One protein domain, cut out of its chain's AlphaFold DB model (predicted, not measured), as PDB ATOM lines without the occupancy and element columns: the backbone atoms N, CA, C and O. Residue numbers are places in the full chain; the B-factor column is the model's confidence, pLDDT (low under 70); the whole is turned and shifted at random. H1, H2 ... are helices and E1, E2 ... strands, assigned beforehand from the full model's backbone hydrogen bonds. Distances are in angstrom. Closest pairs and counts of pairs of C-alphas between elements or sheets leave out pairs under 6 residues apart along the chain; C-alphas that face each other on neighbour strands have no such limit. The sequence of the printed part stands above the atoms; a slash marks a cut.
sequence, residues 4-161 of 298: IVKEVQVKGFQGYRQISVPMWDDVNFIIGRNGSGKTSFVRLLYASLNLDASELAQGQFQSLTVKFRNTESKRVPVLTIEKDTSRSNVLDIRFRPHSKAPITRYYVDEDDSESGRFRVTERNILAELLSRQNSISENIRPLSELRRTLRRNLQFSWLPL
ATOM      1  N   ILE A   4     -43.175 -27.159  51.922       91.12
ATOM      2  CA  ILE A   4     -42.390 -28.310  52.376       91.12
ATOM      3  C   ILE A   4     -41.663 -28.904  51.173       91.12
ATOM      4  O   ILE A   4     -42.275 -29.115  50.126       91.12
ATOM      5  N   VAL A   5     -40.365 -29.178  51.301       93.00
ATOM      6  CA  VAL A   5     -39.587 -29.841  50.244       93.00
ATOM      7  C   VAL A   5     -40.047 -31.293  50.114       93.00
ATOM      8  O   VAL A   5     -40.103 -32.011  51.103       93.00
ATOM      9  N   LYS A   6     -40.368 -31.731  48.893       94.25
ATOM     10  CA  LYS A   6     -40.829 -33.101  48.612       94.25
ATOM     11  C   LYS A   6     -39.875 -33.919  47.770       94.25
ATOM     12  O   LYS A   6     -39.815 -35.132  47.923       94.25
ATOM     13  N   GLU A   7     -39.152 -33.275  46.870       95.56
ATOM     14  CA  GLU A   7     -38.224 -33.974  45.997       95.56
ATOM     15  C   GLU A   7     -37.101 -33.031  45.592       95.56
ATOM     16  O   GLU A   7     -37.348 -31.870  45.251       95.56
ATOM     17  N   VAL A   8     -35.874 -33.544  45.614       96.25
ATOM     18  CA  VAL A   8     -34.683 -32.842  45.139       96.25
ATOM     19  C   VAL A   8     -34.039 -33.684  44.052       96.25
ATOM     20  O   VAL A   8     -33.635 -34.820  44.291       96.25
ATOM     21  N   GLN A   9     -33.925 -33.118  42.858       96.44
ATOM     22  CA  GLN A   9     -33.254 -33.742  41.726       96.44
ATOM     23  C   GLN A   9     -32.016 -32.929  41.369       96.44
ATOM     24  O   GLN A   9     -32.103 -31.711  41.229       96.44
ATOM     25  N   VAL A  10     -30.872 -33.585  41.201       94.31
ATOM     26  CA  VAL A  10     -29.628 -32.931  40.779       94.31
ATOM     27  C   VAL A  10     -29.000 -33.725  39.644       94.31
ATOM     28  O   VAL A  10     -28.770 -34.928  39.776       94.31
ATOM     29  N   LYS A  11     -28.704 -33.052  38.533       93.38
ATOM     30  CA  LYS A  11     -27.928 -33.587  37.408       93.38
ATOM     31  C   LYS A  11     -26.493 -33.076  37.470       93.38
ATOM     32  O   LYS A  11     -26.254 -31.923  37.832       93.38
ATOM     33  N   GLY A  12     -25.536 -33.929  37.110       88.94
ATOM     34  CA  GLY A  12     -24.108 -33.601  37.136       88.94
ATOM     35  C   GLY A  12     -23.544 -33.380  38.544       88.94
ATOM     36  O   GLY A  12     -22.553 -32.674  38.701       88.94
ATOM     37  N   PHE A  13     -24.170 -33.949  39.576       88.56
ATOM     38  CA  PHE A  13     -23.704 -33.870  40.956       88.56
ATOM     39  C   PHE A  13     -22.292 -34.462  41.080       88.56
ATOM     40  O   PHE A  13     -22.050 -35.595  40.660       88.56
ATOM     41  N   GLN A  14     -21.356 -33.684  41.632       82.12
ATOM     42  CA  GLN A  14     -19.921 -34.018  41.656       82.12
ATOM     43  C   GLN A  14     -19.342 -34.334  40.261       82.12
ATOM     44  O   GLN A  14     -18.458 -35.173  40.115       82.12
ATOM     45  N   GLY A  15     -19.875 -33.689  39.220       77.69
ATOM     46  CA  GLY A  15     -19.378 -33.768  37.845       77.69
ATOM     47  C   GLY A  15     -20.023 -34.842  36.969       77.69
ATOM     48  O   GLY A  15     -20.021 -34.684  35.755       77.69
ATOM     49  N   TYR A  16     -20.615 -35.899  37.537       78.75
ATOM     50  CA  TYR A  16     -21.123 -37.021  36.724       78.75
ATOM     51  C   TYR A  16     -22.384 -37.708  37.252       78.75
ATOM     52  O   TYR A  16     -23.019 -38.458  36.515       78.75
ATOM     53  N   ARG A  17     -22.778 -37.498  38.513       85.94
ATOM     54  CA  ARG A  17     -23.896 -38.249  39.102       85.94
ATOM     55  C   ARG A  17     -25.227 -37.566  38.830       85.94
ATOM     56  O   ARG A  17     -25.338 -36.344  38.882       85.94
ATOM     57  N   GLN A  18     -26.262 -38.368  38.630       91.94
ATOM     58  CA  GLN A  18     -27.637 -37.904  38.694       91.94
ATOM     59  C   GLN A  18     -28.284 -38.494  39.939       91.94
ATOM     60  O   GLN A  18     -28.243 -39.703  40.152       91.94
ATOM     61  N   ILE A  19     -28.847 -37.631  40.776       92.19
ATOM     62  CA  ILE A  19     -29.498 -38.022  42.024       92.19
ATOM     63  C   ILE A  19     -30.936 -37.517  42.023       92.19
ATOM     64  O   ILE A  19     -31.209 -36.387  41.618       92.19
ATOM     65  N   SER A  20     -31.849 -38.370  42.472       94.06
ATOM     66  CA  SER A  20     -33.231 -38.011  42.776       94.06
ATOM     67  C   SER A  20     -33.524 -38.481  44.189       94.06
ATOM     68  O   SER A  20     -33.398 -39.670  44.482       94.06
ATOM     69  N   VAL A  21     -33.834 -37.540  45.075       93.75
ATOM     70  CA  VAL A  21     -34.026 -37.793  46.500       93.75
ATOM     71  C   VAL A  21     -35.445 -37.369  46.876       93.75
ATOM     72  O   VAL A  21     -35.713 -36.164  46.950       93.75
ATOM     73  N   PRO A  22     -36.367 -38.325  47.093       94.31
ATOM     74  CA  PRO A  22     -37.650 -38.020  47.706       94.31
ATOM     75  C   PRO A  22     -37.438 -37.647  49.178       94.31
ATOM     76  O   PRO A  22     -36.585 -38.221  49.853       94.31
ATOM     77  N   MET A  23     -38.218 -36.684  49.663       93.81
ATOM     78  CA  MET A  23     -38.161 -36.194  51.038       93.81
ATOM     79  C   MET A  23     -39.450 -36.542  51.782       93.81
ATOM     80  O   MET A  23     -40.564 -36.290  51.306       93.81
ATOM     81  N   TRP A  24     -39.280 -37.103  52.973       92.19
ATOM     82  CA  TRP A  24     -40.328 -37.324  53.961       92.19
ATOM     83  C   TRP A  24     -40.651 -36.027  54.702       92.19
ATOM     84  O   TRP A  24     -39.805 -35.136  54.790       92.19
ATOM     85  N   ASP A  25     -41.875 -35.926  55.226       89.12
ATOM     86  CA  ASP A  25     -42.351 -34.713  55.908       89.12
ATOM     87  C   ASP A  25     -41.700 -34.494  57.277       89.12
ATOM     88  O   ASP A  25     -41.533 -33.345  57.679       89.12
ATOM     89  N   ASP A  26     -41.296 -35.576  57.945       89.94
ATOM     90  CA  ASP A  26     -40.803 -35.518  59.318       89.94
ATOM     91  C   ASP A  26     -39.269 -35.506  59.364       89.94
ATOM     92  O   ASP A  26     -38.643 -34.474  59.604       89.94
ATOM     93  N   VAL A  27     -38.638 -36.660  59.120       90.00
ATOM     94  CA  VAL A  27     -37.187 -36.838  59.259       90.00
ATOM     95  C   VAL A  27     -36.616 -37.559  58.045       90.00
ATOM     96  O   VAL A  27     -37.155 -38.560  57.577       90.00
ATOM     97  N   ASN A  28     -35.485 -37.058  57.549       90.81
ATOM     98  CA  ASN A  28     -34.759 -37.623  56.418       90.81
ATOM     99  C   ASN A  28     -33.323 -37.949  56.838       90.81
ATOM    100  O   ASN A  28     -32.578 -37.062  57.256       90.81
ATOM    101  N   PHE A  29     -32.918 -39.210  56.693       90.44
ATOM    102  CA  PHE A  29     -31.555 -39.651  56.983       90.44
ATOM    103  C   PHE A  29     -30.756 -39.810  55.692       90.44
ATOM    104  O   PHE A  29     -31.185 -40.485  54.759       90.44
ATOM    105  N   ILE A  30     -29.558 -39.225  55.653       87.81
ATOM    106  CA  ILE A  30     -28.630 -39.363  54.527       87.81
ATOM    107  C   ILE A  30     -27.429 -40.177  55.000       87.81
ATOM    108  O   ILE A  30     -26.551 -39.668  55.697       87.81
ATOM    109  N   ILE A  31     -27.387 -41.449  54.608       87.44
ATOM    110  CA  ILE A  31     -26.379 -42.422  55.045       87.44
ATOM    111  C   ILE A  31     -25.493 -42.811  53.859       87.44
ATOM    112  O   ILE A  31     -25.932 -42.872  52.715       87.44
ATOM    113  N   GLY A  32     -24.209 -43.046  54.117       84.69
ATOM    114  CA  GLY A  32     -23.260 -43.483  53.097       84.69
ATOM    115  C   GLY A  32     -21.821 -43.407  53.586       84.69
ATOM    116  O   GLY A  32     -21.538 -42.781  54.608       84.69
ATOM    117  N   ARG A  33     -20.890 -43.994  52.832       83.19
ATOM    118  CA  ARG A  33     -19.451 -43.993  53.156       83.19
ATOM    119  C   ARG A  33     -18.857 -42.577  53.158       83.19
ATOM    120  O   ARG A  33     -19.407 -41.657  52.547       83.19
ATOM    121  N   ASN A  34     -17.739 -42.366  53.849       78.75
ATOM    122  CA  ASN A  34     -17.007 -41.095  53.768       78.75
ATOM    123  C   ASN A  34     -16.624 -40.785  52.313       78.75
ATOM    124  O   ASN A  34     -16.391 -41.693  51.522       78.75
ATOM    125  N   GLY A  35     -16.668 -39.505  51.936       76.81
ATOM    126  CA  GLY A  35     -16.460 -39.076  50.547       76.81
ATOM    127  C   GLY A  35     -17.645 -39.307  49.596       76.81
ATOM    128  O   GLY A  35     -17.605 -38.835  48.468       76.81
ATOM    129  N   SER A  36     -18.750 -39.934  50.025       81.56
ATOM    130  CA  SER A  36     -19.899 -40.215  49.140       81.56
ATOM    131  C   SER A  36     -20.699 -38.985  48.678       81.56
ATOM    132  O   SER A  36     -21.648 -39.134  47.912       81.56
ATOM    133  N   GLY A  37     -20.345 -37.783  49.147       82.88
ATOM    134  CA  GLY A  37     -20.988 -36.526  48.755       82.88
ATOM    135  C   GLY A  37     -22.146 -36.061  49.640       82.88
ATOM    136  O   GLY A  37     -22.776 -35.067  49.309       82.88
ATOM    137  N   LYS A  38     -22.408 -36.700  50.791       89.38
ATOM    138  CA  LYS A  38     -23.501 -36.310  51.715       89.38
ATOM    139  C   LYS A  38     -23.463 -34.824  52.080       89.38
ATOM    140  O   LYS A  38     -24.422 -34.104  51.843       89.38
ATOM    141  N   THR A  39     -22.326 -34.349  52.593       85.12
ATOM    142  CA  THR A  39     -22.146 -32.936  52.961       85.12
ATOM    143  C   THR A  39     -22.322 -32.014  51.754       85.12
ATOM    144  O   THR A  39     -22.929 -30.958  51.880       85.12
ATOM    145  N   SER A  40     -21.819 -32.415  50.581       86.56
ATOM    146  CA  SER A  40     -21.943 -31.644  49.340       86.56
ATOM    147  C   SER A  40     -23.398 -31.527  48.887       86.56
ATOM    148  O   SER A  40     -23.815 -30.449  48.487       86.56
ATOM    149  N   PHE A  41     -24.180 -32.603  48.995       90.38
ATOM    150  CA  PHE A  41     -25.603 -32.596  48.666       90.38
ATOM    151  C   PHE A  41     -26.380 -31.678  49.602       90.38
ATOM    152  O   PHE A  41     -27.142 -30.833  49.141       90.38
ATOM    153  N   VAL A  42     -26.150 -31.798  50.910       89.25
ATOM    154  CA  VAL A  42     -26.863 -30.973  51.887       89.25
ATOM    155  C   VAL A  42     -26.478 -29.495  51.747       89.25
ATOM    156  O   VAL A  42     -27.355 -28.640  51.792       89.25
ATOM    157  N   ARG A  43     -25.199 -29.180  51.498       86.69
ATOM    158  CA  ARG A  43     -24.759 -27.810  51.178       86.69
ATOM    159  C   ARG A  43     -25.421 -27.276  49.915       86.69
ATOM    160  O   ARG A  43     -25.901 -26.152  49.911       86.69
ATOM    161  N   LEU A  44     -25.488 -28.083  48.861       89.31
ATOM    162  CA  LEU A  44     -26.135 -27.686  47.616       89.31
ATOM    163  C   LEU A  44     -27.636 -27.416  47.821       89.31
ATOM    164  O   LEU A  44     -28.160 -26.428  47.311       89.31
ATOM    165  N   LEU A  45     -28.313 -28.248  48.617       91.06
ATOM    166  CA  LEU A  45     -29.699 -28.019  49.010       91.06
ATOM    167  C   LEU A  45     -29.840 -26.721  49.820       91.06
ATOM    168  O   LEU A  45     -30.677 -25.891  49.478       91.06
ATOM    169  N   TYR A  46     -28.987 -26.504  50.827       89.25
ATOM    170  CA  TYR A  46     -28.935 -25.264  51.614       89.25
ATOM    171  C   TYR A  46     -28.782 -24.025  50.719       89.25
ATOM    172  O   TYR A  46     -29.582 -23.093  50.818       89.25
ATOM    173  N   ALA A  47     -27.805 -24.038  49.808       88.00
ATOM    174  CA  ALA A  47     -27.534 -22.937  48.889       88.00
ATOM    175  C   ALA A  47     -28.728 -22.675  47.959       88.00
ATOM    176  O   ALA A  47     -29.104 -21.526  47.738       88.00
ATOM    177  N   SER A  48     -29.385 -23.737  47.474       90.56
ATOM    178  CA  SER A  48     -30.568 -23.615  46.612       90.56
ATOM    179  C   SER A  48     -31.778 -23.010  47.329       90.56
ATOM    180  O   SER A  48     -32.481 -22.190  46.747       90.56
ATOM    181  N   LEU A  49     -32.010 -23.366  48.597       90.31
ATOM    182  CA  LEU A  49     -33.135 -22.847  49.380       90.31
ATOM    183  C   LEU A  49     -32.907 -21.398  49.829       90.31
ATOM    184  O   LEU A  49     -33.859 -20.623  49.898       90.31
ATOM    185  N   ASN A  50     -31.653 -21.020  50.096       86.94
ATOM    186  CA  ASN A  50     -31.277 -19.638  50.405       86.94
ATOM    187  C   ASN A  50     -31.085 -18.754  49.171       86.94
ATOM    188  O   ASN A  50     -31.010 -17.532  49.323       86.94
ATOM    189  N   LEU A  51     -31.034 -19.359  47.980       87.62
ATOM    190  CA  LEU A  51     -30.669 -18.710  46.723       87.62
ATOM    191  C   LEU A  51     -29.312 -18.002  46.814       87.62
ATOM    192  O   LEU A  51     -29.150 -16.880  46.342       87.62
ATOM    193  N   ASP A  52     -28.337 -18.662  47.439       83.25
ATOM    194  CA  ASP A  52     -26.966 -18.165  47.509       83.25
ATOM    195  C   ASP A  52     -26.274 -18.392  46.160       83.25
ATOM    196  O   ASP A  52     -25.762 -19.475  45.862       83.25
ATOM    197  N   ALA A  53     -26.298 -17.364  45.313       80.75
ATOM    198  CA  ALA A  53     -25.720 -17.419  43.978       80.75
ATOM    199  C   ALA A  53     -24.208 -17.712  44.000       80.75
ATOM    200  O   ALA A  53     -23.708 -18.374  43.089       80.75
ATOM    201  N   SER A  54     -23.483 -17.277  45.036       77.00
ATOM    202  CA  SER A  54     -22.040 -17.498  45.163       77.00
ATOM    203  C   SER A  54     -21.726 -18.969  45.441       77.00
ATOM    204  O   SER A  54     -20.935 -19.583  44.716       77.00
ATOM    205  N   GLU A  55     -22.398 -19.572  46.428       78.38
ATOM    206  CA  GLU A  55     -22.243 -21.002  46.728       78.38
ATOM    207  C   GLU A  55     -22.722 -21.881  45.562       78.38
ATOM    208  O   GLU A  55     -22.065 -22.863  45.197       78.38
ATOM    209  N   LEU A  56     -23.835 -21.512  44.919       83.75
ATOM    210  CA  LEU A  56     -24.354 -22.218  43.747       83.75
ATOM    211  C   LEU A  56     -23.384 -22.139  42.563       83.75
ATOM    212  O   LEU A  56     -23.148 -23.152  41.903       83.75
ATOM    213  N   ALA A  57     -22.769 -20.983  42.299       80.12
ATOM    214  CA  ALA A  57     -21.808 -20.825  41.209       80.12
ATOM    215  C   ALA A  57     -20.564 -21.708  41.403       80.12
ATOM    216  O   ALA A  57     -20.083 -22.296  40.435       80.12
ATOM    217  N   GLN A  58     -20.107 -21.889  42.644       78.25
ATOM    218  CA  GLN A  58     -18.950 -22.729  42.980       78.25
ATOM    219  C   GLN A  58     -19.277 -24.234  43.044       78.25
ATOM    220  O   GLN A  58     -18.398 -25.072  42.846       78.25
ATOM    221  N   GLY A  59     -20.535 -24.603  43.307       79.19
ATOM    222  CA  GLY A  59     -20.947 -26.003  43.456       79.19
ATOM    223  C   GLY A  59     -20.743 -26.867  42.198       79.19
ATOM    224  O   GLY A  59     -20.892 -26.407  41.073       79.19
ATOM    225  N   GLN A  60     -20.462 -28.161  42.355       84.75
ATOM    226  CA  GLN A  60     -20.322 -29.091  41.222       84.75
ATOM    227  C   GLN A  60     -21.669 -29.743  40.862       84.75
ATOM    228  O   GLN A  60     -22.014 -30.801  41.397       84.75
ATOM    229  N   PHE A  61     -22.433 -29.096  39.981       89.94
ATOM    230  CA  PHE A  61     -23.688 -29.597  39.408       89.94
ATOM    231  C   PHE A  61     -23.975 -28.927  38.056       89.94
ATOM    232  O   PHE A  61     -23.428 -27.865  37.770       89.94
ATOM    233  N   GLN A  62     -24.840 -29.534  37.243       89.88
ATOM    234  CA  GLN A  62     -25.331 -28.967  35.979       89.88
ATOM    235  C   GLN A  62     -26.722 -28.357  36.152       89.88
ATOM    236  O   GLN A  62     -26.957 -27.211  35.782       89.88
ATOM    237  N   SER A  63     -27.641 -29.113  36.756       92.19
ATOM    238  CA  SER A  63     -28.981 -28.627  37.068       92.19
ATOM    239  C   SER A  63     -29.483 -29.170  38.395       92.19
ATOM    240  O   SER A  63     -29.138 -30.280  38.803       92.19
ATOM    241  N   LEU A  64     -30.295 -28.373  39.077       94.62
ATOM    242  CA  LEU A  64     -30.940 -28.715  40.331       94.62
ATOM    243  C   LEU A  64     -32.414 -28.331  40.248       94.62
ATOM    244  O   LEU A  64     -32.762 -27.231  39.830       94.62
ATOM    245  N   THR A  65     -33.293 -29.247  40.636       96.12
ATOM    246  CA  THR A  65     -34.735 -29.016  40.708       96.12
ATOM    247  C   THR A  65     -35.241 -29.396  42.091       96.12
ATOM    248  O   THR A  65     -35.078 -30.537  42.520       96.12
ATOM    249  N   VAL A  66     -35.882 -28.449  42.773       95.81
ATOM    250  CA  VAL A  66     -36.555 -28.661  44.060       95.81
ATOM    251  C   VAL A  66     -38.055 -28.560  43.845       95.81
ATOM    252  O   VAL A  66     -38.560 -27.527  43.397       95.81
ATOM    253  N   LYS A  67     -38.778 -29.629  44.171       94.56
ATOM    254  CA  LYS A  67     -40.242 -29.632  44.186       94.56
ATOM    255  C   LYS A  67     -40.738 -29.443  45.606       94.56
ATOM    256  O   LYS A  67     -40.287 -30.121  46.532       94.56
ATOM    257  N   PHE A  68     -41.712 -28.558  45.753       92.88
ATOM    258  CA  PHE A  68     -42.348 -28.254  47.024       92.88
ATOM    259  C   PHE A  68     -43.789 -28.762  47.042       92.88
ATOM    260  O   PHE A  68     -44.453 -28.847  46.011       92.88
ATOM    261  N   ARG A  69     -44.306 -29.024  48.238       91.56
ATOM    262  CA  ARG A  69     -45.735 -29.144  48.516       91.56
ATOM    263  C   ARG A  69     -46.175 -27.926  49.308       91.56
ATOM    264  O   ARG A  69     -45.550 -27.589  50.311       91.56
ATOM    265  N   ASN A  70     -47.263 -27.299  48.883       87.62
ATOM    266  CA  ASN A  70     -47.932 -26.293  49.692       87.62
ATOM    267  C   ASN A  70     -48.867 -26.983  50.703       87.62
ATOM    268  O   ASN A  70     -49.603 -27.902  50.358       87.62
ATOM    269  N   THR A  71     -48.801 -26.566  51.962       83.88
ATOM    270  CA  THR A  71     -49.647 -27.080  53.055       83.88
ATOM    271  C   THR A  71     -51.107 -26.643  52.931       83.88
ATOM    272  O   THR A  71     -52.007 -27.402  53.270       83.88
ATOM    273  N   GLU A  72     -51.350 -25.451  52.387       82.75
ATOM    274  CA  GLU A  72     -52.682 -24.844  52.264       82.75
ATOM    275  C   GLU A  72     -53.352 -25.162  50.918       82.75
ATOM    276  O   GLU A  72     -54.552 -24.958  50.747       82.75
ATOM    277  N   SER A  73     -52.598 -25.639  49.921       81.38
ATOM    278  CA  SER A  73     -53.143 -25.915  48.588       81.38
ATOM    279  C   SER A  73     -52.491 -27.118  47.921       81.38
ATOM    280  O   SER A  73     -51.312 -27.388  48.107       81.38
ATOM    281  N   LYS A  74     -53.217 -27.790  47.019       81.81
ATOM    282  CA  LYS A  74     -52.683 -28.889  46.183       81.81
ATOM    283  C   LYS A  74     -51.661 -28.429  45.123       81.81
ATOM    284  O   LYS A  74     -51.355 -29.167  44.189       81.81
ATOM    285  N   ARG A  75     -51.168 -27.190  45.207       85.56
ATOM    286  CA  ARG A  75     -50.196 -26.634  44.262       85.56
ATOM    287  C   ARG A  75     -48.809 -27.193  44.567       85.56
ATOM    288  O   ARG A  75     -48.422 -27.315  45.728       85.56
ATOM    289  N   VAL A  76     -48.064 -27.479  43.502       88.94
ATOM    290  CA  VAL A  76     -46.681 -27.967  43.555       88.94
ATOM    291  C   VAL A  76     -45.775 -26.889  42.964       88.94
ATOM    292  O   VAL A  76     -45.646 -26.813  41.737       88.94
ATOM    293  N   PRO A  77     -45.204 -26.004  43.798       91.62
ATOM    294  CA  PRO A  77     -44.170 -25.092  43.346       91.62
ATOM    295  C   PRO A  77     -42.905 -25.854  42.958       91.62
ATOM    296  O   PRO A  77     -42.570 -26.877  43.559       91.62
ATOM    297  N   VAL A  78     -42.186 -25.335  41.970       93.88
ATOM    298  CA  VAL A  78     -40.935 -25.911  41.476       93.88
ATOM    299  C   VAL A  78     -39.899 -24.806  41.335       93.88
ATOM    300  O   VAL A  78     -40.151 -23.796  40.676       93.88
ATOM    301  N   LEU A  79     -38.740 -25.012  41.954       93.81
ATOM    302  CA  LEU A  79     -37.536 -24.211  41.766       93.81
ATOM    303  C   LEU A  79     -36.570 -24.996  40.883       93.81
ATOM    304  O   LEU A  79     -36.252 -26.142  41.194       93.81
ATOM    305  N   THR A  80     -36.092 -24.375  39.814       93.38
ATOM    306  CA  THR A  80     -35.110 -24.946  38.894       93.38
ATOM    307  C   THR A  80     -33.920 -24.003  38.802       93.38
ATOM    308  O   THR A  80     -34.091 -22.807  38.586       93.38
ATOM    309  N   ILE A  81     -32.720 -24.544  38.978       91.19
ATOM    310  CA  ILE A  81     -31.452 -23.820  38.903       91.19
ATOM    311  C   ILE A  81     -30.572 -24.559  37.905       91.19
ATOM    312  O   ILE A  81     -30.284 -25.741  38.092       91.19
ATOM    313  N   GLU A  82     -30.144 -23.876  36.853       88.88
ATOM    314  CA  GLU A  82     -29.295 -24.437  35.804       88.88
ATOM    315  C   GLU A  82     -28.018 -23.623  35.644       88.88
ATOM    316  O   GLU A  82     -28.030 -22.395  35.717       88.88
ATOM    317  N   LYS A  83     -26.901 -24.325  35.438       84.06
ATOM    318  CA  LYS A  83     -25.647 -23.702  35.027       84.06
ATOM    319  C   LYS A  83     -25.585 -23.677  33.517       84.06
ATOM    320  O   LYS A  83     -25.617 -24.730  32.878       84.06
ATOM    321  N   ASP A  84     -25.447 -22.484  32.956       73.25
ATOM    322  CA  ASP A  84     -25.161 -22.366  31.537       73.25
ATOM    323  C   ASP A  84     -23.742 -22.895  31.276       73.25
ATOM    324  O   ASP A  84     -22.751 -22.393  31.812       73.25
ATOM    325  N   THR A  85     -23.653 -23.963  30.483       63.53
ATOM    326  CA  THR A  85     -22.377 -24.600  30.127       63.53
ATOM    327  C   THR A  85     -21.657 -23.815  29.025       63.53
ATOM    328  O   THR A  85     -20.439 -23.906  28.900       63.53
ATOM    329  N   SER A  86     -22.388 -23.014  28.243       60.03
ATOM    330  CA  SER A  86     -21.847 -22.233  27.126       60.03
ATOM    331  C   SER A  86     -21.301 -20.876  27.565       60.03
ATOM    332  O   SER A  86     -20.364 -20.362  26.958       60.03
ATOM    333  N   ARG A  87     -21.868 -20.287  28.622       56.56
ATOM    334  CA  ARG A  87     -21.458 -18.987  29.170       56.56
ATOM    335  C   ARG A  87     -20.995 -19.189  30.607       56.56
ATOM    336  O   ARG A  87     -21.804 -19.256  31.527       56.56
ATOM    337  N   SER A  88     -19.682 -19.322  30.784       54.22
ATOM    338  CA  SER A  88     -19.026 -19.620  32.061       54.22
ATOM    339  C   SER A  88     -19.671 -18.896  33.259       54.22
ATOM    340  O   SER A  88     -19.761 -17.668  33.325       54.22
ATOM    341  N   ASN A  89     -20.135 -19.682  34.234       56.97
ATOM    342  CA  ASN A  89     -20.688 -19.241  35.522       56.97
ATOM    343  C   ASN A  89     -21.974 -18.389  35.470       56.97
ATOM    344  O   ASN A  89     -22.193 -17.599  36.392       56.97
ATOM    345  N   VAL A  90     -22.811 -18.475  34.428       68.94
ATOM    346  CA  VAL A  90     -24.182 -17.921  34.491       68.94
ATOM    347  C   VAL A  90     -25.094 -18.941  35.176       68.94
ATOM    348  O   VAL A  90     -25.101 -20.116  34.808       68.94
ATOM    349  N   LEU A  91     -25.861 -18.491  36.171       77.62
ATOM    350  CA  LEU A  91     -26.937 -19.268  36.783       77.62
ATOM    351  C   LEU A  91     -28.270 -18.809  36.190       77.62
ATOM    352  O   LEU A  91     -28.609 -17.634  36.301       77.62
ATOM    353  N   ASP A  92     -29.021 -19.731  35.592       82.44
ATOM    354  CA  ASP A  92     -30.424 -19.519  35.237       82.44
ATOM    355  C   ASP A  92     -31.307 -20.049  36.369       82.44
ATOM    356  O   ASP A  92     -31.363 -21.256  36.629       82.44
ATOM    357  N   ILE A  93     -31.972 -19.134  37.077       86.88
ATOM    358  CA  ILE A  93     -32.854 -19.453  38.199       86.88
ATOM    359  C   ILE A  93     -34.296 -19.241  37.751       86.88
ATOM    360  O   ILE A  93     -34.728 -18.131  37.441       86.88
ATOM    361  N   ARG A  94     -35.075 -20.321  37.759       89.00
ATOM    362  CA  ARG A  94     -36.479 -20.350  37.352       89.00
ATOM    363  C   ARG A  94     -37.353 -20.801  38.508       89.00
ATOM    364  O   ARG A  94     -37.095 -21.828  39.131       89.00
ATOM    365  N   PHE A  95     -38.435 -20.072  38.759       89.56
ATOM    366  CA  PHE A  95     -39.443 -20.479  39.735       89.56
ATOM    367  C   PHE A  95     -40.824 -20.546  39.096       89.56
ATOM    368  O   PHE A  95     -41.261 -19.630  38.394       89.56
ATOM    369  N   ARG A  96     -41.527 -21.643  39.373       89.44
ATOM    370  CA  ARG A  96     -42.910 -21.868  38.968       89.44
ATOM    371  C   ARG A  96     -43.754 -22.097  40.227       89.44
ATOM    372  O   ARG A  96     -43.587 -23.134  40.862       89.44
ATOM    373  N   PRO A  97     -44.689 -21.199  40.586       83.56
ATOM    374  CA  PRO A  97     -45.458 -21.330  41.828       83.56
ATOM    375  C   PRO A  97     -46.506 -22.456  41.797       83.56
ATOM    376  O   PRO A  97     -46.874 -22.983  42.844       83.56
ATOM    377  N   HIS A  98     -47.004 -22.844  40.621       83.62
ATOM    378  CA  HIS A  98     -47.855 -24.026  40.436       83.62
ATOM    379  C   HIS A  98     -47.815 -24.513  38.985       83.62
ATOM    380  O   HIS A  98     -47.451 -23.753  38.094       83.62
ATOM    381  N   SER A  99     -48.263 -25.741  38.705       78.81
ATOM    382  CA  SER A  99     -48.134 -26.378  37.380       78.81
ATOM    383  C   SER A  99     -48.649 -25.538  36.204       78.81
ATOM    384  O   SER A  99     -48.031 -25.540  35.150       78.81
ATOM    385  N   LYS A 100     -49.750 -24.794  36.394       79.81
ATOM    386  CA  LYS A 100     -50.350 -23.904  35.377       79.81
ATOM    387  C   LYS A 100     -49.818 -22.455  35.359       79.81
ATOM    388  O   LYS A 100     -50.338 -21.643  34.608       79.81
ATOM    389  N   ALA A 101     -48.880 -22.091  36.235       81.38
ATOM    390  CA  ALA A 101     -48.388 -20.716  36.342       81.38
ATOM    391  C   ALA A 101     -47.277 -20.461  35.318       81.38
ATOM    392  O   ALA A 101     -46.517 -21.392  35.022       81.38
ATOM    393  N   PRO A 102     -47.124 -19.214  34.837       83.19
ATOM    394  CA  PRO A 102     -45.971 -18.853  34.029       83.19
ATOM    395  C   PRO A 102     -44.679 -19.067  34.825       83.19
ATOM    396  O   PRO A 102     -44.621 -18.854  36.040       83.19
ATOM    397  N   ILE A 103     -43.638 -19.518  34.128       85.25
ATOM    398  CA  ILE A 103     -42.292 -19.612  34.693       85.25
ATOM    399  C   ILE A 103     -41.751 -18.189  34.805       85.25
ATOM    400  O   ILE A 103     -41.794 -17.436  33.838       85.25
ATOM    401  N   THR A 104     -41.249 -17.825  35.981       84.56
ATOM    402  CA  THR A 104     -40.566 -16.542  36.197       84.56
ATOM    403  C   THR A 104     -39.066 -16.806  36.234       84.56
ATOM    404  O   THR A 104     -38.636 -17.729  36.938       84.56
ATOM    405  N   ARG A 105     -38.288 -16.041  35.464       84.81
ATOM    406  CA  ARG A 105     -36.818 -16.092  35.478       84.81
ATOM    407  C   ARG A 105     -36.282 -15.029  36.423       84.81
ATOM    408  O   ARG A 105     -36.826 -13.928  36.481       84.81
ATOM    409  N   TYR A 106     -35.221 -15.365  37.143       82.75
ATOM    410  CA  TYR A 106     -34.604 -14.481  38.119       82.75
ATOM    411  C   TYR A 106     -33.138 -14.251  37.788       82.75
ATOM    412  O   TYR A 106     -32.413 -15.206  37.509       82.75
ATOM    413  N   TYR A 107     -32.713 -12.990  37.834       77.25
ATOM    414  CA  TYR A 107     -31.316 -12.602  37.653       77.25
ATOM    415  C   TYR A 107     -30.691 -12.220  38.997       77.25
ATOM    416  O   TYR A 107     -31.386 -11.797  39.919       77.25
ATOM    417  N   VAL A 108     -29.381 -12.428  39.118       72.56
ATOM    418  CA  VAL A 108     -28.616 -12.120  40.333       72.56
ATOM    419  C   VAL A 108     -28.342 -10.614  40.370       72.56
ATOM    420  O   VAL A 108     -27.691 -10.101  39.462       72.56
ATOM    421  N   ASP A 109     -28.838  -9.930  41.402       66.12
ATOM    422  CA  ASP A 109     -28.651  -8.487  41.603       66.12
ATOM    423  C   ASP A 109     -27.260  -8.166  42.198       66.12
ATOM    424  O   ASP A 109     -26.579  -9.050  42.724       66.12
ATOM    425  N   GLU A 110     -26.842  -6.892  42.168       54.19
ATOM    426  CA  GLU A 110     -25.558  -6.432  42.743       54.19
ATOM    427  C   GLU A 110     -25.434  -6.741  44.243       54.19
ATOM    428  O   GLU A 110     -24.372  -7.182  44.690       54.19
ATOM    429  N   ASP A 111     -26.533  -6.623  44.993       54.56
ATOM    430  CA  ASP A 111     -26.603  -6.915  46.433       54.56
ATOM    431  C   ASP A 111     -26.312  -8.384  46.780       54.56
ATOM    432  O   ASP A 111     -25.939  -8.701  47.908       54.56
ATOM    433  N   ASP A 112     -26.480  -9.299  45.824       54.03
ATOM    434  CA  ASP A 112     -26.216 -10.728  46.011       54.03
ATOM    435  C   ASP A 112     -24.774 -11.111  45.610       54.03
ATOM    436  O   ASP A 112     -24.373 -12.274  45.714       54.03
ATOM    437  N   SER A 113     -23.963 -10.129  45.192       53.94
ATOM    438  CA  SER A 113     -22.554 -10.287  44.826       53.94
ATOM    439  C   SER A 113     -21.607  -9.816  45.939       53.94
ATOM    440  O   SER A 113     -20.829  -8.884  45.780       53.94
ATOM    441  N   GLU A 114     -21.582 -10.505  47.085       49.84
ATOM    442  CA  GLU A 114     -20.646 -10.163  48.183       49.84
ATOM    443  C   GLU A 114     -19.153 -10.279  47.804       49.84
ATOM    444  O   GLU A 114     -18.259  -9.870  48.542       49.84
ATOM    445  N   SER A 115     -18.842 -10.833  46.633       47.88
ATOM    446  CA  SER A 115     -17.491 -10.890  46.094       47.88
ATOM    447  C   SER A 115     -17.423 -10.056  44.823       47.88
ATOM    448  O   SER A 115     -17.930 -10.488  43.789       47.88
ATOM    449  N   GLY A 116     -16.702  -8.930  44.863       42.25
ATOM    450  CA  GLY A 116     -16.346  -8.075  43.713       42.25
ATOM    451  C   GLY A 116     -15.514  -8.752  42.604       42.25
ATOM    452  O   GLY A 116     -14.695  -8.114  41.952       42.25
ATOM    453  N   ARG A 117     -15.683 -10.064  42.404       45.41
ATOM    454  CA  ARG A 117     -15.144 -10.888  41.315       45.41
ATOM    455  C   ARG A 117     -16.204 -11.273  40.285       45.41
ATOM    456  O   ARG A 117     -15.846 -11.698  39.193       45.41
ATOM    457  N   PHE A 118     -17.487 -11.106  40.600       45.81
ATOM    458  CA  PHE A 118     -18.548 -11.141  39.605       45.81
ATOM    459  C   PHE A 118     -18.833  -9.696  39.212       45.81
ATOM    460  O   PHE A 118     -19.479  -8.972  39.957       45.81
ATOM    461  N   ARG A 119     -18.317  -9.240  38.065       43.78
ATOM    462  CA  ARG A 119     -18.772  -7.977  37.469       43.78
ATOM    463  C   ARG A 119     -20.241  -8.146  37.076       43.78
ATOM    464  O   ARG A 119     -20.552  -8.580  35.971       43.78
ATOM    465  N   VAL A 120     -21.142  -7.841  38.006       48.28
ATOM    466  CA  VAL A 120     -22.597  -7.822  37.797       48.28
ATOM    467  C   VAL A 120     -22.977  -6.830  36.684       48.28
ATOM    468  O   VAL A 120     -23.932  -7.051  35.939       48.28
ATOM    469  N   THR A 121     -22.139  -5.815  36.463       45.84
ATOM    470  CA  THR A 121     -22.334  -4.737  35.489       45.84
ATOM    471  C   THR A 121     -22.474  -5.213  34.035       45.84
ATOM    472  O   THR A 121     -23.282  -4.658  33.300       45.84
ATOM    473  N   GLU A 122     -21.774  -6.270  33.599       44.91
ATOM    474  CA  GLU A 122     -21.889  -6.769  32.209       44.91
ATOM    475  C   GLU A 122     -23.094  -7.708  32.000       44.91
ATOM    476  O   GLU A 122     -23.591  -7.848  30.881       44.91
ATOM    477  N   ARG A 123     -23.614  -8.333  33.067       51.69
ATOM    478  CA  ARG A 123     -24.744  -9.277  32.974       51.69
ATOM    479  C   ARG A 123     -26.105  -8.598  33.018       51.69
ATOM    480  O   ARG A 123     -27.010  -9.063  32.326       51.69
ATOM    481  N   ASN A 124     -26.235  -7.493  33.745       52.88
ATOM    482  CA  ASN A 124     -27.493  -6.744  33.802       52.88
ATOM    483  C   ASN A 124     -27.822  -6.090  32.452       52.88
ATOM    484  O   ASN A 124     -28.964  -6.155  32.007       52.88
ATOM    485  N   ILE A 125     -26.807  -5.594  31.736       52.75
ATOM    486  CA  ILE A 125     -26.963  -5.028  30.386       52.75
ATOM    487  C   ILE A 125     -27.395  -6.114  29.387       52.75
ATOM    488  O   ILE A 125     -28.253  -5.880  28.542       52.75
ATOM    489  N   LEU A 126     -26.859  -7.333  29.498       50.09
ATOM    490  CA  LEU A 126     -27.240  -8.462  28.640       50.09
ATOM    491  C   LEU A 126     -28.635  -9.015  28.955       50.09
ATOM    492  O   LEU A 126     -29.360  -9.364  28.030       50.09
ATOM    493  N   ALA A 127     -29.029  -9.080  30.230       56.12
ATOM    494  CA  ALA A 127     -30.391  -9.445  30.619       56.12
ATOM    495  C   ALA A 127     -31.407  -8.420  30.086       56.12
ATOM    496  O   ALA A 127     -32.442  -8.801  29.536       56.12
ATOM    497  N   GLU A 128     -31.074  -7.131  30.159       53.09
ATOM    498  CA  GLU A 128     -31.881  -6.050  29.595       53.09
ATOM    499  C   GLU A 128     -31.936  -6.103  28.055       53.09
ATOM    500  O   GLU A 128     -33.011  -5.978  27.468       53.09
ATOM    501  N   LEU A 129     -30.816  -6.370  27.377       50.50
ATOM    502  CA  LEU A 129     -30.758  -6.501  25.915       50.50
ATOM    503  C   LEU A 129     -31.496  -7.746  25.396       50.50
ATOM    504  O   LEU A 129     -32.203  -7.666  24.393       50.50
ATOM    505  N   LEU A 130     -31.398  -8.884  26.090       53.81
ATOM    506  CA  LEU A 130     -32.114 -10.114  25.732       53.81
ATOM    507  C   LEU A 130     -33.628  -9.983  25.940       53.81
ATOM    508  O   LEU A 130     -34.397 -10.538  25.154       53.81
ATOM    509  N   SER A 131     -34.053  -9.194  26.934       54.69
ATOM    510  CA  SER A 131     -35.464  -8.837  27.148       54.69
ATOM    511  C   SER A 131     -36.029  -7.971  26.018       54.69
ATOM    512  O   SER A 131     -37.225  -8.010  25.749       54.69
ATOM    513  N   ARG A 132     -35.175  -7.187  25.344       53.09
ATOM    514  CA  ARG A 132     -35.569  -6.337  24.209       53.09
ATOM    515  C   ARG A 132     -35.580  -7.080  22.871       53.09
ATOM    516  O   ARG A 132     -36.320  -6.679  21.980       53.09
ATOM    517  N   GLN A 133     -34.764  -8.125  22.711       50.00
ATOM    518  CA  GLN A 133     -34.577  -8.805  21.422       50.00
ATOM    519  C   GLN A 133     -35.489 -10.025  21.226       50.00
ATOM    520  O   GLN A 133     -35.859 -10.327  20.094       50.00
ATOM    521  N   ASN A 134     -35.893 -10.699  22.309       46.47
ATOM    522  CA  ASN A 134     -36.858 -11.791  22.247       46.47
ATOM    523  C   ASN A 134     -38.236 -11.299  22.686       46.47
ATOM    524  O   ASN A 134     -38.482 -11.049  23.861       46.47
ATOM    525  N   SER A 135     -39.162 -11.242  21.734       42.00
ATOM    526  CA  SER A 135     -40.609 -11.085  21.905       42.00
ATOM    527  C   SER A 135     -41.257 -12.295  22.607       42.00
ATOM    528  O   SER A 135     -42.270 -12.834  22.164       42.00
ATOM    529  N   ILE A 136     -40.679 -12.739  23.725       47.28
ATOM    530  CA  ILE A 136     -41.262 -13.727  24.627       47.28
ATOM    531  C   ILE A 136     -41.402 -13.043  25.981       47.28
ATOM    532  O   ILE A 136     -40.422 -12.689  26.623       47.28
ATOM    533  N   SER A 137     -42.661 -12.870  26.373       46.97
ATOM    534  CA  SER A 137     -43.186 -12.395  27.654       46.97
ATOM    535  C   SER A 137     -42.675 -13.207  28.865       46.97
ATOM    536  O   SER A 137     -43.455 -13.798  29.615       46.97
ATOM    537  N   GLU A 138     -41.367 -13.289  29.077       58.50
ATOM    538  CA  GLU A 138     -40.806 -13.836  30.304       58.50
ATOM    539  C   GLU A 138     -40.706 -12.717  31.335       58.50
ATOM    540  O   GLU A 138     -39.974 -11.746  31.169       58.50
ATOM    541  N   ASN A 139     -41.476 -12.857  32.416       70.31
ATOM    542  CA  ASN A 139     -41.358 -12.008  33.591       70.31
ATOM    543  C   ASN A 139     -39.975 -12.248  34.207       70.31
ATOM    544  O   ASN A 139     -39.785 -13.208  34.956       70.31
ATOM    545  N   ILE A 140     -39.010 -11.412  33.843       74.56
ATOM    546  CA  ILE A 140     -37.682 -11.385  34.445       74.56
ATOM    547  C   ILE A 140     -37.773 -10.519  35.700       74.56
ATOM    548  O   ILE A 140     -38.295  -9.405  35.654       74.56
ATOM    549  N   ARG A 141     -37.334 -11.055  36.839       81.44
ATOM    550  CA  ARG A 141     -37.430 -10.392  38.147       81.44
ATOM    551  C   ARG A 141     -36.112 -10.472  38.923       81.44
ATOM    552  O   ARG A 141     -35.346 -11.409  38.705       81.44
ATOM    553  N   PRO A 142     -35.852  -9.538  39.846       81.25
ATOM    554  CA  PRO A 142     -34.685  -9.599  40.724       81.25
ATOM    555  C   PRO A 142     -34.726 -10.827  41.651       81.25
ATOM    556  O   PRO A 142     -35.779 -11.157  42.213       81.25
ATOM    557  N   LEU A 143     -33.589 -11.506  41.855       82.56
ATOM    558  CA  LEU A 143     -33.489 -12.692  42.729       82.56
ATOM    559  C   LEU A 143     -33.896 -12.389  44.177       82.56
ATOM    560  O   LEU A 143     -34.475 -13.241  44.865       82.56
ATOM    561  N   SER A 144     -33.664 -11.154  44.622       81.31
ATOM    562  CA  SER A 144     -34.050 -10.667  45.945       81.31
ATOM    563  C   SER A 144     -35.557 -10.821  46.230       81.31
ATOM    564  O   SER A 144     -35.940 -11.131  47.366       81.31
ATOM    565  N   GLU A 145     -36.424 -10.705  45.218       85.44
ATOM    566  CA  GLU A 145     -37.874 -10.907  45.348       85.44
ATOM    567  C   GLU A 145     -38.231 -12.379  45.596       85.44
ATOM    568  O   GLU A 145     -39.036 -12.697  46.486       85.44
ATOM    569  N   LEU A 146     -37.596 -13.297  44.858       87.38
ATOM    570  CA  LEU A 146     -37.783 -14.730  45.072       87.38
ATOM    571  C   LEU A 146     -37.280 -15.133  46.452       87.38
ATOM    572  O   LEU A 146     -37.982 -15.847  47.166       87.38
ATOM    573  N   ARG A 147     -36.118 -14.624  46.875       87.56
ATOM    574  CA  ARG A 147     -35.558 -14.892  48.204       87.56
ATOM    575  C   ARG A 147     -36.501 -14.450  49.316       87.56
ATOM    576  O   ARG A 147     -36.747 -15.217  50.244       87.56
ATOM    577  N   ARG A 148     -37.089 -13.253  49.210       86.19
ATOM    578  CA  ARG A 148     -38.118 -12.775  50.155       86.19
ATOM    579  C   ARG A 148     -39.355 -13.673  50.149       86.19
ATOM    580  O   ARG A 148     -39.955 -13.909  51.194       86.19
ATOM    581  N   THR A 149     -39.757 -14.175  48.986       86.69
ATOM    582  CA  THR A 149     -40.930 -15.048  48.854       86.69
ATOM    583  C   THR A 149     -40.674 -16.448  49.404       86.69
ATOM    584  O   THR A 149     -41.520 -16.972  50.126       86.69
ATOM    585  N   LEU A 150     -39.510 -17.040  49.140       86.31
ATOM    586  CA  LEU A 150     -39.122 -18.324  49.715       86.31
ATOM    587  C   LEU A 150     -38.943 -18.204  51.226       86.31
ATOM    588  O   LEU A 150     -39.581 -18.962  51.938       86.31
ATOM    589  N   ARG A 151     -38.205 -17.212  51.741       85.69
ATOM    590  CA  ARG A 151     -38.012 -17.033  53.196       85.69
ATOM    591  C   ARG A 151     -39.311 -16.838  53.978       85.69
ATOM    592  O   ARG A 151     -39.406 -17.294  55.108       85.69
ATOM    593  N   ARG A 152     -40.314 -16.171  53.394       86.31
ATOM    594  CA  ARG A 152     -41.632 -16.017  54.036       86.31
ATOM    595  C   ARG A 152     -42.413 -17.328  54.116       86.31
ATOM    596  O   ARG A 152     -43.203 -17.493  55.037       86.31
ATOM    597  N   ASN A 153     -42.216 -18.229  53.155       86.12
ATOM    598  CA  ASN A 153     -43.021 -19.442  53.014       86.12
ATOM    599  C   ASN A 153     -42.275 -20.731  53.417       86.12
ATOM    600  O   ASN A 153     -42.911 -21.762  53.614       86.12
ATOM    601  N   LEU A 154     -40.946 -20.696  53.533       84.81
ATOM    602  CA  LEU A 154     -40.079 -21.775  54.011       84.81
ATOM    603  C   LEU A 154     -39.488 -21.378  55.359       84.81
ATOM    604  O   LEU A 154     -38.644 -20.487  55.438       84.81
ATOM    605  N   GLN A 155     -39.882 -22.095  56.407       80.25
ATOM    606  CA  GLN A 155     -39.177 -22.046  57.680       80.25
ATOM    607  C   GLN A 155     -37.940 -22.929  57.573       80.25
ATOM    608  O   GLN A 155     -38.011 -24.152  57.663       80.25
ATOM    609  N   PHE A 156     -36.803 -22.294  57.321       79.75
ATOM    610  CA  PHE A 156     -35.534 -22.974  57.161       79.75
ATOM    611  C   PHE A 156     -34.586 -22.574  58.288       79.75
ATOM    612  O   PHE A 156     -34.206 -21.411  58.401       79.75
ATOM    613  N   SER A 157     -34.199 -23.547  59.110       79.19
ATOM    614  CA  SER A 157     -33.151 -23.385  60.113       79.19
ATOM    615  C   SER A 157     -32.018 -24.347  59.798       79.19
ATOM    616  O   SER A 157     -32.218 -25.558  59.695       79.19
ATOM    617  N   TRP A 158     -30.822 -23.797  59.626       74.56
ATOM    618  CA  TRP A 158     -29.611 -24.581  59.471       74.56
ATOM    619  C   TRP A 158     -28.875 -24.600  60.800       74.56
ATOM    620  O   TRP A 158     -28.243 -23.613  61.177       74.56
ATOM    621  N   LEU A 159     -28.959 -25.726  61.504       70.75
ATOM    622  CA  LEU A 159     -28.229 -25.941  62.745       70.75
ATOM    623  C   LEU A 159     -27.053 -26.889  62.475       70.75
ATOM    624  O   LEU A 159     -27.219 -28.110  62.520       70.75
ATOM    625  N   PRO A 160     -25.853 -26.370  62.158       63.12
ATOM    626  CA  PRO A 160     -24.674 -27.209  62.082       63.12
ATOM    627  C   PRO A 160     -24.338 -27.652  63.506       63.12
ATOM    628  O   PRO A 160     -23.758 -26.894  64.276       63.12
ATOM    629  N   LEU A 161     -24.721 -28.878  63.865       56.72
ATOM    630  CA  LEU A 161     -24.513 -29.403  65.218       56.72
ATOM    631  C   LEU A 161     -23.031 -29.540  65.591       56.72
ATOM    632  O   LEU A 161     -22.731 -29.568  66.771       56.72
TER     633      LEU A 161
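AT A GLANCE: This is residues 4 to 161 of the 298 residues of a protein of Devosia ginsengisoli (UniProt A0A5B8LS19). A single twisted seven-stranded sheet forms a wall, with H1, H2 and H4 over one face and the other face largely bare. H3 lies beyond them at the E6 and E7 end and only grazes the sheet, while residues 23 to 37 make a long link at the E2 end. The 158 printed residues include four named helices and seven named strands, along the chain E1 E2 H1 H2 E3 E4 E5 E6 H3 E7 H4; the mixed sheet has the order E2 E1 E3 E4 E5 E6 E7. The class is mixed, helices and strands; the whole is compact, with a radius of gyration of the C-alphas of 16.2 A and spans of 47 by 37 by 27 A.

IN THESE COORDINATES: E1, residues 4 to 13, begins at C-alpha 4 (-42.390, -28.310, 52.376) and is 22.6 A long. E2 is residues 17 to 22. H1, residues 38 to 50, is 18.4 A long, and H2 is residues 53 to 58. E3, residues 63 to 70, is 22.9 A long; E4 is 78 to 83, E5 is 91 to 96 and E6 is 104 to 107. H3, residues 120 to 133, is 20.3 A long. E7 is residues 140 to 142, and H4, residues 143 to 153, is 15.6 A long and ends at C-alpha 153 (-43.021, -19.442, 53.014).

HOW THE PARTS SIT: E1 and E2 form an antiparallel hairpin, with N 10 and O 19 at 2.9 A. E1 and E3 are antiparallel, with N 9 and O 65 at 2.8 A. E3 E4 E5 E6 form a meander, each strand the antiparallel neighbour of the one before; N 64 and O 81, N 80 and O 94, and N 106 and O 93 are each 2.8 A apart. E6 and E7 are parallel, with N 141 and O 105 at 2.9 A. E6, H3, E7 is a strand-helix-strand unit, parallel neighbour strands joined through a helix, with a right-handed crossover; E2, H1 H2, E3 is a split one, with E1 between its strands, also right-handed. H1, H2 and H4 are on the same face, at heights over the sheet of 9.8 A, 9.4 A and 8.3 A, in two layers, helices over a sheet. H1 and H2 form a helical hairpin at a shallow tilt of 26 degrees, touching with H1 residues 44 to 48 alone; their closest C-alphas, Ala 47 and Glu 55, are 6.0 A apart. H4 lies over E5 and touches H1 residues 49 to 50 alone, about perpendicular at 78 degrees; the closest C-alphas, Asn 50 and Arg 147, are 6.8 A apart. H3 and H4 are apart. Every O i to N i+4 pair is within hydrogen-bond range in H1, H2 and H4; in H3, 8 of 10 are.

THE WHOLE: The C-alphas farthest apart, Arg 33 and Arg 132, are 50.2 A apart. The printed part has no cut. The links E2 to H1 and E6 to H3 are long. The model's pLDDT is under 70 at residues 85 to 90, 109 to 138 and 160 to 161.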